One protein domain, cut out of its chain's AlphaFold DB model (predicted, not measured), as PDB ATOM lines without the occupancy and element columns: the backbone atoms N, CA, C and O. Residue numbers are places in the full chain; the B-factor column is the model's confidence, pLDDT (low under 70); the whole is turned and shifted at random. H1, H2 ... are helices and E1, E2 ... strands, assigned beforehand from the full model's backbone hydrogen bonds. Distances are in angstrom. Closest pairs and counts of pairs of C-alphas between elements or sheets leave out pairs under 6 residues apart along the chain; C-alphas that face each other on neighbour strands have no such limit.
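Overview. This is residues 41 to 142 of the 147 residues of an uncharacterized protein of Proteobacteria bacterium (UniProt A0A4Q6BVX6). A long helix, H3, runs along one side of a small mixed body; H2 packs on its first residues, 92 to 95, and a two-stranded hairpin, E1 and E2, lies by its last residues, 103 to 106. H1 lies close to both H2 and H3, and a wide loop, residues 120 to 136, joins the two strands. The printed part has 102 residues, with three named helices and then two antiparallel strands, order E1 - E2; the class is mixed, with under half of the residues in named elements. The whole is compact, with a radius of gyration of the C-alphas of 13.2 A, and spans 38 by 29 by 25 A.

Along the chain. Residues 41 to 57 come first, with no named element. Find C-alpha 58 at (47.757, -13.693, 40.286); from there H1 runs to residue 68, 15.5 A. H2 is residues 74 to 85, 16.0 A, and H3 is residues 92 to 106, 21.1 A. E1 is residues 115 to 119; E2, residues 137 to 141, ends with C-alpha 141 at (55.676, -12.454, 27.091).

Arrangement. Look at the C-alphas of Ile 78 and Leu 92, 5.5 A apart, the closest where H2 and H3 touch; they run the same way at a shallow tilt of 34 degrees, only just short of steep. H1 and H3 only just touch, with 3 pairs of C-alphas within 8 A, the closest Trp 59 and Lys 96 at 7.2 A. The closest C-alphas of H3 and E2 are Gly 106 and Ile 139, 7.3 A apart. In the hairpin E1 and E2, N 116 and O 140 are within hydrogen-bond range at 2.8 A. In H1, H2 and H3 every O i to N i+4 pair is within range.

Size, cuts and confidence. The C-alphas of Ser 75 and Asn 112, the two farthest apart, are 38.0 A apart. The printed part has no cut, and the link E1 to E2 is long. Confidence is under 70 at 46 residues, among them 108 to 142.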
ATOM      1  N   LYS A  41      60.875 -14.618  37.539       49.66
ATOM      2  CA  LYS A  41      60.662 -15.854  38.298       49.66
ATOM      3  C   LYS A  41      59.492 -16.644  37.728       49.66
ATOM      4  O   LYS A  41      58.478 -16.075  37.332       49.66
ATOM      5  N   LEU A  42      59.619 -17.973  37.743       51.41
ATOM      6  CA  LEU A  42      58.460 -18.855  37.621       51.41
ATOM      7  C   LEU A  42      57.597 -18.641  38.864       51.41
ATOM      8  O   LEU A  42      58.001 -18.997  39.975       51.41
ATOM      9  N   LEU A  43      56.432 -18.025  38.684       55.53
ATOM     10  CA  LEU A  43      55.501 -17.790  39.778       55.53
ATOM     11  C   LEU A  43      55.056 -19.129  40.374       55.53
ATOM     12  O   LEU A  43      54.623 -20.029  39.660       55.53
ATOM     13  N   ASN A  44      55.193 -19.265  41.694       53.91
ATOM     14  CA  ASN A  44      54.726 -20.408  42.490       53.91
ATOM     15  C   ASN A  44      55.325 -21.787  42.142       53.91
ATOM     16  O   ASN A  44      54.795 -22.803  42.588       53.91
ATOM     17  N   GLY A  45      56.424 -21.858  41.377       46.44
ATOM     18  CA  GLY A  45      57.065 -23.136  41.026       46.44
ATOM     19  C   GLY A  45      56.177 -24.089  40.206       46.44
ATOM     20  O   GLY A  45      56.476 -25.279  40.129       46.44
ATOM     21  N   GLY A  46      55.095 -23.576  39.609       52.28
ATOM     22  CA  GLY A  46      54.077 -24.326  38.871       52.28
ATOM     23  C   GLY A  46      53.195 -23.403  38.013       52.28
ATOM     24  O   GLY A  46      53.455 -22.202  37.945       52.28
ATOM     25  N   PRO A  47      52.163 -23.930  37.327       54.22
ATOM     26  CA  PRO A  47      51.273 -23.108  36.510       54.22
ATOM     27  C   PRO A  47      50.532 -22.095  37.390       54.22
ATOM     28  O   PRO A  47      49.806 -22.467  38.311       54.22
ATOM     29  N   THR A  48      50.718 -20.807  37.105       63.47
ATOM     30  CA  THR A  48      49.965 -19.732  37.758       63.47
ATOM     31  C   THR A  48      48.729 -19.421  36.933       63.47
ATOM     32  O   THR A  48      48.824 -19.157  35.737       63.47
ATOM     33  N   SER A  49      47.564 -19.443  37.579       70.19
ATOM     34  CA  SER A  49      46.321 -18.995  36.958       70.19
ATOM     35  C   SER A  49      46.191 -17.480  37.103       70.19
ATOM     36  O   SER A  49      46.312 -16.949  38.214       70.19
ATOM     37  N   VAL A  50      45.922 -16.793  35.989       76.94
ATOM     38  CA  VAL A  50      45.571 -15.363  35.989       76.94
ATOM     39  C   VAL A  50      44.281 -15.163  36.777       76.94
ATOM     40  O   VAL A  50      44.236 -14.380  37.720       76.94
ATOM     41  N   PHE A  51      43.249 -15.935  36.441       82.00
ATOM     42  CA  PHE A  51      41.944 -15.870  37.091       82.00
ATOM     43  C   PHE A  51      41.838 -16.851  38.262       82.00
ATOM     44  O   PHE A  51      42.413 -17.940  38.234       82.00
ATOM     45  N   GLY A  52      41.049 -16.491  39.272       81.19
ATOM     46  CA  GLY A  52      40.772 -17.326  40.441       81.19
ATOM     47  C   GLY A  52      41.116 -16.648  41.764       81.19
ATOM     48  O   GLY A  52      41.556 -15.501  41.799       81.19
ATOM     49  N   GLU A  53      40.915 -17.391  42.853       81.56
ATOM     50  CA  GLU A  53      41.180 -16.943  44.221       81.56
ATOM     51  C   GLU A  53      42.262 -17.778  44.906       81.56
ATOM     52  O   GLU A  53      42.489 -18.943  44.580       81.56
ATOM     53  N   GLY A  54      42.870 -17.199  45.941       77.94
ATOM     54  CA  GLY A  54      43.793 -17.896  46.832       77.94
ATOM     55  C   GLY A  54      45.271 -17.608  46.546       77.94
ATOM     56  O   GLY A  54      45.609 -16.954  45.559       77.94
ATOM     57  N   PRO A  55      46.175 -18.082  47.420       68.88
ATOM     58  CA  PRO A  55      47.562 -17.613  47.495       68.88
ATOM     59  C   PRO A  55      48.423 -17.933  46.262       68.88
ATOM     60  O   PRO A  55      49.427 -17.264  46.050       68.88
ATOM     61  N   GLY A  56      48.035 -18.920  45.448       69.19
ATOM     62  CA  GLY A  56      48.738 -19.294  44.213       69.19
ATOM     63  C   GLY A  56      48.234 -18.597  42.942       69.19
ATOM     64  O   GLY A  56      48.711 -18.904  41.852       69.19
ATOM     65  N   THR A  57      47.251 -17.702  43.057       79.31
ATOM     66  CA  THR A  57      46.673 -16.968  41.918       79.31
ATOM     67  C   THR A  57      47.330 -15.610  41.746       79.31
ATOM     68  O   THR A  57      47.885 -15.064  42.703       79.31
ATOM     69  N   TRP A  58      47.229 -15.032  40.547       80.31
ATOM     70  CA  TRP A  58      47.757 -13.693  40.286       80.31
ATOM     71  C   TRP A  58      47.234 -12.657  41.291       80.31
ATOM     72  O   TRP A  58      48.009 -11.945  41.929       80.31
ATOM     73  N   TRP A  59      45.917 -12.633  41.520       86.38
ATOM     74  CA  TRP A  59      45.323 -11.737  42.512       86.38
ATOM     75  C   TRP A  59      45.790 -12.032  43.943       86.38
ATOM     76  O   TRP A  59      46.038 -11.111  44.723       86.38
ATOM     77  N   GLY A  60      45.948 -13.309  44.300       82.62
ATOM     78  CA  GLY A  60      46.516 -13.713  45.587       82.62
ATOM     79  C   GLY A  60      47.889 -13.095  45.836       82.62
ATOM     80  O   GLY A  60      48.137 -12.554  46.911       82.62
ATOM     81  N   LEU A  61      48.760 -13.099  44.828       78.69
ATOM     82  CA  LEU A  61      50.089 -12.495  44.915       78.69
ATOM     83  C   LEU A  61      50.018 -10.969  45.090       78.69
ATOM     84  O   LEU A  61      50.654 -10.422  45.992       78.69
ATOM     85  N   ILE A  62      49.204 -10.285  44.283       83.94
ATOM     86  CA  ILE A  62      49.027  -8.823  44.338       83.94
ATOM     87  C   ILE A  62      48.449  -8.387  45.692       83.94
ATOM     88  O   ILE A  62      48.983  -7.489  46.345       83.94
ATOM     89  N   SER A  63      47.383  -9.049  46.144       85.06
ATOM     90  CA  SER A  63      46.731  -8.744  47.420       85.06
ATOM     91  C   SER A  63      47.641  -9.011  48.624       85.06
ATOM     92  O   SER A  63      47.682  -8.199  49.550       85.06
ATOM     93  N   ASN A  64      48.440 -10.083  48.598       81.06
ATOM     94  CA  ASN A  64      49.446 -10.347  49.626       81.06
ATOM     95  C   ASN A  64      50.550  -9.281  49.635       81.06
ATOM     96  O   ASN A  64      50.940  -8.826  50.709       81.06
ATOM     97  N   GLY A  65      51.009  -8.834  48.460       79.19
ATOM     98  CA  GLY A  65      51.966  -7.733  48.324       79.19
ATOM     99  C   GLY A  65      51.437  -6.416  48.901       79.19
ATOM    100  O   GLY A  65      52.129  -5.766  49.686       79.19
ATOM    101  N   MET A  66      50.183  -6.062  48.595       85.25
ATOM    102  CA  MET A  66      49.501  -4.894  49.171       85.25
ATOM    103  C   MET A  66      49.432  -4.971  50.699       85.25
ATOM    104  O   MET A  66      49.825  -4.023  51.383       85.25
ATOM    105  N   ARG A  67      49.003  -6.114  51.247       84.31
ATOM    106  CA  ARG A  67      48.916  -6.323  52.701       84.31
ATOM    107  C   ARG A  67      50.287  -6.256  53.372       84.31
ATOM    108  O   ARG A  67      50.423  -5.591  54.395       84.31
ATOM    109  N   ALA A  68      51.309  -6.878  52.781       79.50
ATOM    110  CA  ALA A  68      52.685  -6.816  53.276       79.50
ATOM    111  C   ALA A  68      53.260  -5.389  53.238       79.50
ATOM    112  O   ALA A  68      54.081  -5.029  54.078       79.50
ATOM    113  N   ALA A  69      52.801  -4.555  52.299       77.62
ATOM    114  CA  ALA A  69      53.137  -3.137  52.218       77.62
ATOM    115  C   ALA A  69      52.344  -2.243  53.193       77.62
ATOM    116  O   ALA A  69      52.550  -1.030  53.185       77.62
ATOM    117  N   GLY A  70      51.454  -2.810  54.015       83.44
ATOM    118  CA  GLY A  70      50.647  -2.077  54.993       83.44
ATOM    119  C   GLY A  70      49.301  -1.561  54.471       83.44
ATOM    120  O   GLY A  70      48.616  -0.849  55.199       83.44
ATOM    121  N   LEU A  71      48.886  -1.928  53.254       86.38
ATOM    122  CA  LEU A  71      47.575  -1.570  52.693       86.38
ATOM    123  C   LEU A  71      46.516  -2.574  53.175       86.38
ATOM    124  O   LEU A  71      46.174  -3.541  52.489       86.38
ATOM    125  N   LEU A  72      46.060  -2.399  54.415       90.25
ATOM    126  CA  LEU A  72      45.248  -3.401  55.113       90.25
ATOM    127  C   LEU A  72      43.742  -3.277  54.855       90.25
ATOM    128  O   LEU A  72      43.032  -4.265  55.046       90.25
ATOM    129  N   THR A  73      43.263  -2.109  54.420       93.25
ATOM    130  CA  THR A  73      41.839  -1.863  54.150       93.25
ATOM    131  C   THR A  73      41.534  -1.845  52.654       93.25
ATOM    132  O   THR A  73      42.395  -1.508  51.839       93.25
ATOM    133  N   ASP A  74      40.288  -2.156  52.288       94.44
ATOM    134  CA  ASP A  74      39.833  -2.087  50.894       94.44
ATOM    135  C   ASP A  74      39.960  -0.666  50.337       94.44
ATOM    136  O   ASP A  74      40.372  -0.490  49.197       94.44
ATOM    137  N   SER A  75      39.699   0.359  51.156       93.94
ATOM    138  CA  SER A  75      39.871   1.763  50.762       93.94
ATOM    139  C   SER A  75      41.322   2.083  50.392       93.94
ATOM    140  O   SER A  75      41.561   2.751  49.386       93.94
ATOM    141  N   ASP A  76      42.296   1.598  51.170       90.38
ATOM    142  CA  ASP A  76      43.721   1.824  50.889       90.38
ATOM    143  C   ASP A  76      44.157   1.103  49.611       90.38
ATOM    144  O   ASP A  76      44.900   1.652  48.794       90.38
ATOM    145  N   GLN A  77      43.673  -0.126  49.418       89.56
ATOM    146  CA  GLN A  77      43.964  -0.923  48.228       89.56
ATOM    147  C   GLN A  77      43.345  -0.299  46.975       89.56
ATOM    148  O   GLN A  77      44.035  -0.170  45.967       89.56
ATOM    149  N   ILE A  78      42.088   0.158  47.043       93.19
ATOM    150  CA  ILE A  78      41.412   0.877  45.956       93.19
ATOM    151  C   ILE A  78      42.168   2.161  45.616       93.19
ATOM    152  O   ILE A  78      42.433   2.406  44.441       93.19
ATOM    153  N   ALA A  79      42.540   2.974  46.611       87.75
ATOM    154  CA  ALA A  79      43.265   4.223  46.383       87.75
ATOM    155  C   ALA A  79      44.628   3.975  45.718       87.75
ATOM    156  O   ALA A  79      45.000   4.658  44.761       87.75
ATOM    157  N   TYR A  80      45.353   2.957  46.183       85.06
ATOM    158  CA  TYR A  80      46.622   2.551  45.596       85.06
ATOM    159  C   TYR A  80      46.465   2.036  44.157       85.06
ATOM    160  O   TYR A  80      47.158   2.517  43.262       85.06
ATOM    161  N   LEU A  81      45.536   1.107  43.911       85.44
ATOM    162  CA  LEU A  81      45.260   0.563  42.576       85.44
ATOM    163  C   LEU A  81      44.800   1.664  41.615       85.44
ATOM    164  O   LEU A  81      45.270   1.723  40.484       85.44
ATOM    165  N   SER A  82      43.948   2.576  42.083       84.69
ATOM    166  CA  SER A  82      43.491   3.732  41.306       84.69
ATOM    167  C   SER A  82      44.659   4.625  40.878       84.69
ATOM    168  O   SER A  82      44.746   5.043  39.726       84.69
ATOM    169  N   SER A  83      45.600   4.873  41.795       79.88
ATOM    170  CA  SER A  83      46.824   5.630  41.519       79.88
ATOM    171  C   SER A  83      47.717   4.925  40.494       79.88
ATOM    172  O   SER A  83      48.172   5.550  39.539       79.88
ATOM    173  N   VAL A  84      47.920   3.612  40.643       77.31
ATOM    174  CA  VAL A  84      48.737   2.821  39.710       77.31
ATOM    175  C   VAL A  84      48.121   2.766  38.311       77.31
ATOM    176  O   VAL A  84      48.851   2.875  37.330       77.31
ATOM    177  N   PHE A  85      46.796   2.642  38.207       80.75
ATOM    178  CA  PHE A  85      46.099   2.545  36.920       80.75
ATOM    179  C   PHE A  85      45.681   3.887  36.317       80.75
ATOM    180  O   PHE A  85      45.161   3.904  35.204       80.75
ATOM    181  N   GLY A  86      45.887   5.003  37.019       83.62
ATOM    182  CA  GLY A  86      45.488   6.326  36.538       83.62
ATOM    183  C   GLY A  86      43.977   6.477  36.310       83.62
ATOM    184  O   GLY A  86      43.567   7.288  35.482       83.62
ATOM    185  N   GLN A  87      43.150   5.705  37.018       86.50
ATOM    186  CA  GLN A  87      41.686   5.754  36.945       86.50
ATOM    187  C   GLN A  87      41.073   5.500  38.322       86.50
ATOM    188  O   GLN A  87      41.735   4.956  39.196       86.50
ATOM    189  N   SER A  88      39.813   5.869  38.529       92.69
ATOM    190  CA  SER A  88      39.120   5.639  39.801       92.69
ATOM    191  C   SER A  88      38.273   4.370  39.755       92.69
ATOM    192  O   SER A  88      37.554   4.151  38.784       92.69
ATOM    193  N   PHE A  89      38.305   3.588  40.834       94.81
ATOM    194  CA  PHE A  89      37.428   2.430  41.034       94.81
ATOM    195  C   PHE A  89      36.488   2.673  42.215       94.81
ATOM    196  O   PHE A  89      36.902   3.251  43.222       94.81
ATOM    197  N   ALA A  90      35.236   2.228  42.110       95.19
ATOM    198  CA  ALA A  90      34.264   2.352  43.195       95.19
ATOM    199  C   ALA A  90      34.404   1.219  44.220       95.19
ATOM    200  O   ALA A  90      34.095   1.403  45.396       95.19
ATOM    201  N   THR A  91      34.877   0.049  43.783       97.38
ATOM    202  CA  THR A  91      35.038  -1.138  44.630       97.38
ATOM    203  C   THR A  91      36.378  -1.830  44.391       97.38
ATOM    204  O   THR A  91      37.008  -1.675  43.340       97.38
ATOM    205  N   LEU A  92      36.821  -2.625  45.370       94.00
ATOM    206  CA  LEU A  92      38.025  -3.441  45.221       94.00
ATOM    207  C   LEU A  92      37.833  -4.521  44.149       94.00
ATOM    208  O   LEU A  92      38.779  -4.839  43.432       94.00
ATOM    209  N   ASP A  93      36.610  -5.032  43.995       95.44
ATOM    210  CA  ASP A  93      36.270  -6.012  42.962       95.44
ATOM    211  C   ASP A  93      36.397  -5.431  41.550       95.44
ATOM    212  O   ASP A  93      36.936  -6.096  40.667       95.44
ATOM    213  N   GLU A  94      35.991  -4.176  41.330       95.50
ATOM    214  CA  GLU A  94      36.229  -3.475  40.059       95.50
ATOM    215  C   GLU A  94      37.727  -3.308  39.778       95.50
ATOM    216  O   GLU A  94      38.193  -3.618  38.679       95.50
ATOM    217  N   ALA A  95      38.497  -2.870  40.778       91.50
ATOM    218  CA  ALA A  95      39.941  -2.689  40.642       91.50
ATOM    219  C   ALA A  95      40.661  -4.020  40.351       91.50
ATOM    220  O   ALA A  95      41.559  -4.090  39.508       91.50
ATOM    221  N   LYS A  96      40.235  -5.099  41.018       92.06
ATOM    222  CA  LYS A  96      40.692  -6.468  40.771       92.06
ATOM    223  C   LYS A  96      40.347  -6.928  39.361       92.06
ATOM    224  O   LYS A  96      41.225  -7.434  38.669       92.06
ATOM    225  N   ALA A  97      39.095  -6.771  38.934       92.31
ATOM    226  CA  ALA A  97      38.658  -7.183  37.606       92.31
ATOM    227  C   ALA A  97      39.470  -6.466  36.519       92.31
ATOM    228  O   ALA A  97      39.971  -7.114  35.602       92.31
ATOM    229  N   PHE A  98      39.692  -5.158  36.678       89.31
ATOM    230  CA  PHE A  98      40.534  -4.384  35.773       89.31
ATOM    231  C   PHE A  98      41.980  -4.897  35.742       89.31
ATOM    232  O   PHE A  98      42.555  -5.076  34.667       89.31
ATOM    233  N   ASN A  99      42.566  -5.175  36.910       85.81
ATOM    234  CA  ASN A  99      43.914  -5.726  37.009       85.81
ATOM    235  C   ASN A  99      44.036  -7.083  36.303       85.81
ATOM    236  O   ASN A  99      44.921  -7.258  35.470       85.81
ATOM    237  N   LEU A 100      43.136  -8.021  36.610       87.31
ATOM    238  CA  LEU A 100      43.140  -9.364  36.034       87.31
ATOM    239  C   LEU A 100      42.918  -9.341  34.523       87.31
ATOM    240  O   LEU A 100      43.592 -10.077  33.807       87.31
ATOM    241  N   GLN A 101      42.028  -8.475  34.034       86.56
ATOM    242  CA  GLN A 101      41.821  -8.307  32.598       86.56
ATOM    243  C   GLN A 101      43.080  -7.757  31.923       86.56
ATOM    244  O   GLN A 101      43.529  -8.320  30.933       86.56
ATOM    245  N   SER A 102      43.705  -6.729  32.501       80.19
ATOM    246  CA  SER A 102      44.925  -6.135  31.938       80.19
ATOM    247  C   SER A 102      46.084  -7.138  31.876       80.19
ATOM    248  O   SER A 102      46.847  -7.161  30.911       80.19
ATOM    249  N   VAL A 103      46.196  -8.004  32.889       79.19
ATOM    250  CA  VAL A 103      47.160  -9.113  32.922       79.19
ATOM    251  C   VAL A 103      46.819 -10.140  31.850       79.19
ATOM    252  O   VAL A 103      47.700 -10.519  31.089       79.19
ATOM    253  N   SER A 104      45.554 -10.557  31.755       80.56
ATOM    254  CA  SER A 104      45.088 -11.520  30.752       80.56
ATOM    255  C   SER A 104      45.331 -11.033  29.327       80.56
ATOM    256  O   SER A 104      45.745 -11.823  28.487       80.56
ATOM    257  N   ASP A 105      45.109  -9.749  29.048       77.31
ATOM    258  CA  ASP A 105      45.350  -9.155  27.731       77.31
ATOM    259  C   ASP A 105      46.838  -9.190  27.358       77.31
ATOM    260  O   ASP A 105      47.183  -9.243  26.179       77.31
ATOM    261  N   GLY A 106      47.723  -9.135  28.361       69.94
ATOM    262  CA  GLY A 106      49.177  -9.246  28.238       69.94
ATOM    263  C   GLY A 106      49.721 -10.677  28.267       69.94
ATOM    264  O   GLY A 106      50.886 -10.881  27.931       69.94
ATOM    265  N   TRP A 107      48.907 -11.647  28.682       74.69
ATOM    266  CA  TRP A 107      49.343 -13.002  28.990       74.69
ATOM    267  C   TRP A 107      49.515 -13.835  27.722       74.69
ATOM    268  O   TRP A 107      48.563 -13.986  26.962       74.69
ATOM    269  N   ASP A 108      50.709 -14.405  27.525       67.69
ATOM    270  CA  ASP A 108      51.008 -15.386  26.465       67.69
ATOM    271  C   ASP A 108      50.487 -14.951  25.082       67.69
ATOM    272  O   ASP A 108      49.811 -15.697  24.372       67.69
ATOM    273  N   LYS A 109      50.747 -13.693  24.697       67.62
ATOM    274  CA  LYS A 109      50.239 -13.129  23.434       67.62
ATOM    275  C   LYS A 109      50.713 -13.916  22.212       67.62
ATOM    276  O   LYS A 109      50.028 -13.912  21.188       67.62
ATOM    277  N   ASN A 110      51.887 -14.543  22.282       64.00
ATOM    278  CA  ASN A 110      52.422 -15.385  21.215       64.00
ATOM    279  C   ASN A 110      51.862 -16.832  21.225       64.00
ATOM    280  O   ASN A 110      52.060 -17.548  20.240       64.00
ATOM    281  N   GLY A 111      51.143 -17.237  22.281       63.25
ATOM    282  CA  GLY A 111      50.480 -18.535  22.430       63.25
ATOM    283  C   GLY A 111      51.427 -19.725  22.601       63.25
ATOM    284  O   GLY A 111      51.057 -20.848  22.245       63.25
ATOM    285  N   ASN A 112      52.660 -19.505  23.058       60.78
ATOM    286  CA  ASN A 112      53.664 -20.555  23.214       60.78
ATOM    287  C   ASN A 112      53.706 -21.154  24.633       60.78
ATOM    288  O   ASN A 112      54.412 -22.143  24.849       60.78
ATOM    289  N   GLY A 113      52.932 -20.591  25.567       61.16
ATOM    290  CA  GLY A 113      52.781 -21.065  26.936       61.16
ATOM    291  C   GLY A 113      53.798 -20.508  27.933       61.16
ATOM    292  O   GLY A 113      53.877 -21.031  29.049       61.16
ATOM    293  N   TYR A 114      54.575 -19.478  27.578       60.53
ATOM    294  CA  TYR A 114      55.640 -18.939  28.424       60.53
ATOM    295  C   TYR A 114      55.425 -17.456  28.760       60.53
ATOM    296  O   TYR A 114      55.544 -16.569  27.925       60.53
ATOM    297  N   VAL A 115      55.180 -17.175  30.045       65.81
ATOM    298  CA  VAL A 115      55.057 -15.810  30.582       65.81
ATOM    299  C   VAL A 115      56.042 -15.617  31.727       65.81
ATOM    300  O   VAL A 115      56.130 -16.432  32.647       65.81
ATOM    301  N   CYS A 116      56.775 -14.513  31.680       67.12
ATOM    302  CA  CYS A 116      57.755 -14.130  32.682       67.12
ATOM    303  C   CYS A 116      57.148 -13.098  33.629       67.12
ATOM    304  O   CYS A 116      56.780 -12.015  33.182       67.12
ATOM    305  N   ALA A 117      57.086 -13.391  34.930       68.44
ATOM    306  CA  ALA A 117      56.709 -12.398  35.931       68.44
ATOM    307  C   ALA A 117      57.928 -11.898  36.714       68.44
ATOM    308  O   ALA A 117      58.857 -12.666  36.978       68.44
ATOM    309  N   PHE A 118      57.923 -10.627  37.106       63.38
ATOM    310  CA  PHE A 118      59.022  -9.996  37.846       63.38
ATOM    311  C   PHE A 118      58.501  -9.017  38.905       63.38
ATOM    312  O   PHE A 118      57.497  -8.337  38.689       63.38
ATOM    313  N   ASP A 119      59.195  -8.934  40.043       58.38
ATOM    314  CA  ASP A 119      58.834  -8.050  41.156       58.38
ATOM    315  C   ASP A 119      59.111  -6.585  40.798       58.38
ATOM    316  O   ASP A 119      60.205  -6.224  40.365       58.38
ATOM    317  N   LEU A 120      58.142  -5.698  41.033       55.41
ATOM    318  CA  LEU A 120      58.293  -4.268  40.732       55.41
ATOM    319  C   LEU A 120      59.042  -3.486  41.832       55.41
ATOM    320  O   LEU A 120      59.420  -2.331  41.622       55.41
ATOM    321  N   ARG A 121      59.300  -4.086  43.007       45.69
ATOM    322  CA  ARG A 121      59.975  -3.429  44.145       45.69
ATOM    323  C   ARG A 121      61.422  -3.901  44.324       45.69
ATOM    324  O   ARG A 121      61.720  -4.702  45.201       45.69
ATOM    325  N   GLY A 122      62.323  -3.319  43.535       35.62
ATOM    326  CA  GLY A 122      63.775  -3.468  43.688       35.62
ATOM    327  C   GLY A 122      64.509  -3.440  42.349       35.62
ATOM    328  O   GLY A 122      64.677  -4.470  41.723       35.62
ATOM    329  N   THR A 123      64.973  -2.256  41.930       34.34
ATOM    330  CA  THR A 123      65.921  -2.017  40.814       34.34
ATOM    331  C   THR A 123      65.546  -2.524  39.404       34.34
ATOM    332  O   THR A 123      65.746  -3.674  39.054       34.34
ATOM    333  N   ARG A 124      65.173  -1.555  38.545       35.97
ATOM    334  CA  ARG A 124      65.078  -1.583  37.064       35.97
ATOM    335  C   ARG A 124      63.967  -2.438  36.428       35.97
ATOM    336  O   ARG A 124      64.213  -3.200  35.500       35.97
ATOM    337  N   ALA A 125      62.714  -2.121  36.749       35.97
ATOM    338  CA  ALA A 125      61.633  -2.255  35.770       35.97
ATOM    339  C   ALA A 125      61.812  -1.175  34.682       35.97
ATOM    340  O   ALA A 125      61.341  -0.049  34.821       35.97
ATOM    341  N   TYR A 126      62.575  -1.476  33.629       33.84
ATOM    342  CA  TYR A 126      62.594  -0.662  32.412       33.84
ATOM    343  C   TYR A 126      61.956  -1.474  31.295       33.84
ATOM    344  O   TYR A 126      62.611  -2.296  30.657       33.84
ATOM    345  N   VAL A 127      60.664  -1.255  31.073       42.06
ATOM    346  CA  VAL A 127      59.938  -1.852  29.955       42.06
ATOM    347  C   VAL A 127      59.415  -0.699  29.116       42.06
ATOM    348  O   VAL A 127      58.725   0.184  29.613       42.06
ATOM    349  N   LYS A 128      59.769  -0.685  27.830       41.66
ATOM    350  CA  LYS A 128      59.220   0.248  26.833       41.66
ATOM    351  C   LYS A 128      57.717   0.020  26.570       41.66
ATOM    352  O   LYS A 128      57.164   0.677  25.696       41.66
ATOM    353  N   ASP A 129      57.084  -0.900  27.297       46.09
ATOM    354  CA  ASP A 129      55.660  -1.192  27.230       46.09
ATOM    355  C   ASP A 129      54.956  -0.599  28.468       46.09
ATOM    356  O   ASP A 129      55.176  -1.083  29.583       46.09
ATOM    357  N   PRO A 130      54.129   0.447  28.298       50.38
ATOM    358  CA  PRO A 130      53.393   1.064  29.399       50.38
ATOM    359  C   PRO A 130      52.341   0.133  30.026       50.38
ATOM    360  O   PRO A 130      51.823   0.461  31.090       50.38
ATOM    361  N   ILE A 131      52.030  -1.014  29.409       50.41
ATOM    362  CA  ILE A 131      51.035  -1.976  29.904       50.41
ATOM    363  C   ILE A 131      51.657  -2.978  30.901       50.41
ATOM    364  O   ILE A 131      50.944  -3.587  31.685       50.41
ATOM    365  N   ALA A 132      52.986  -3.128  30.954       52.16
ATOM    366  CA  ALA A 132      53.653  -4.239  31.652       52.16
ATOM    367  C   ALA A 132      53.852  -4.078  33.182       52.16
ATOM    368  O   ALA A 132      54.614  -4.839  33.783       52.16
ATOM    369  N   ALA A 133      53.205  -3.108  33.838       57.41
ATOM    370  CA  ALA A 133      53.414  -2.808  35.260       57.41
ATOM    371  C   ALA A 133      52.122  -2.948  36.083       57.41
ATOM    372  O   ALA A 133      51.357  -1.996  36.236       57.41
ATOM    373  N   PHE A 134      51.894  -4.124  36.671       64.50
ATOM    374  CA  PHE A 134      50.721  -4.384  37.503       64.50
ATOM    375  C   PHE A 134      51.104  -4.400  38.990       64.50
ATOM    376  O   PHE A 134      51.473  -5.431  39.536       64.50
ATOM    377  N   THR A 135      51.030  -3.230  39.637       63.78
ATOM    378  CA  THR A 135      51.159  -2.973  41.094       63.78
ATOM    379  C   THR A 135      52.363  -3.571  41.842       63.78
ATOM    380  O   THR A 135      53.208  -2.818  42.326       63.78
ATOM    381  N   PHE A 136      52.469  -4.894  41.955       67.31
ATOM    382  CA  PHE A 136      53.593  -5.595  42.596       67.31
ATOM    383  C   PHE A 136      54.367  -6.512  41.652       67.31
ATOM    384  O   PHE A 136      55.549  -6.747  41.899       67.31
ATOM    385  N   PHE A 137      53.743  -6.962  40.564       67.38
ATOM    386  CA  PHE A 137      54.339  -7.878  39.603       67.38
ATOM    387  C   PHE A 137      54.121  -7.350  38.184       67.38
ATOM    388  O   PHE A 137      53.007  -7.023  37.789       67.38
ATOM    389  N   GLY A 138      55.184  -7.255  37.396       65.19
ATOM    390  CA  GLY A 138      55.059  -7.094  35.950       65.19
ATOM    391  C   GLY A 138      54.957  -8.453  35.267       65.19
ATOM    392  O   GLY A 138      55.397  -9.455  35.835       65.19
ATOM    393  N   ILE A 139      54.407  -8.479  34.052       67.56
ATOM    394  CA  ILE A 139      54.540  -9.619  33.136       67.56
ATOM    395  C   ILE A 139      55.231  -9.187  31.849       67.56
ATOM    396  O   ILE A 139      55.051  -8.066  31.378       67.56
ATOM    397  N   ALA A 140      55.993 -10.099  31.266       61.75
ATOM    398  CA  ALA A 140      56.463 -10.020  29.898       61.75
ATOM    399  C   ALA A 140      56.214 -11.367  29.218       61.75
ATOM    400  O   ALA A 140      56.516 -12.417  29.788       61.75
ATOM    401  N   ASP A 141      55.669 -11.317  28.008       60.62
ATOM    402  CA  ASP A 141      55.676 -12.454  27.091       60.62
ATOM    403  C   ASP A 141      57.137 -12.804  26.769       60.62
ATOM    404  O   ASP A 141      57.963 -11.896  26.571       60.62
ATOM    405  N   ASP A 142      57.491 -14.089  26.763       56.03
ATOM    406  CA  ASP A 142      58.830 -14.467  26.324       56.03
ATOM    407  C   ASP A 142      58.988 -14.102  24.832       56.03
ATOM    408  O   ASP A 142      58.022 -14.039  24.077       56.03
TER     409      ASP A 142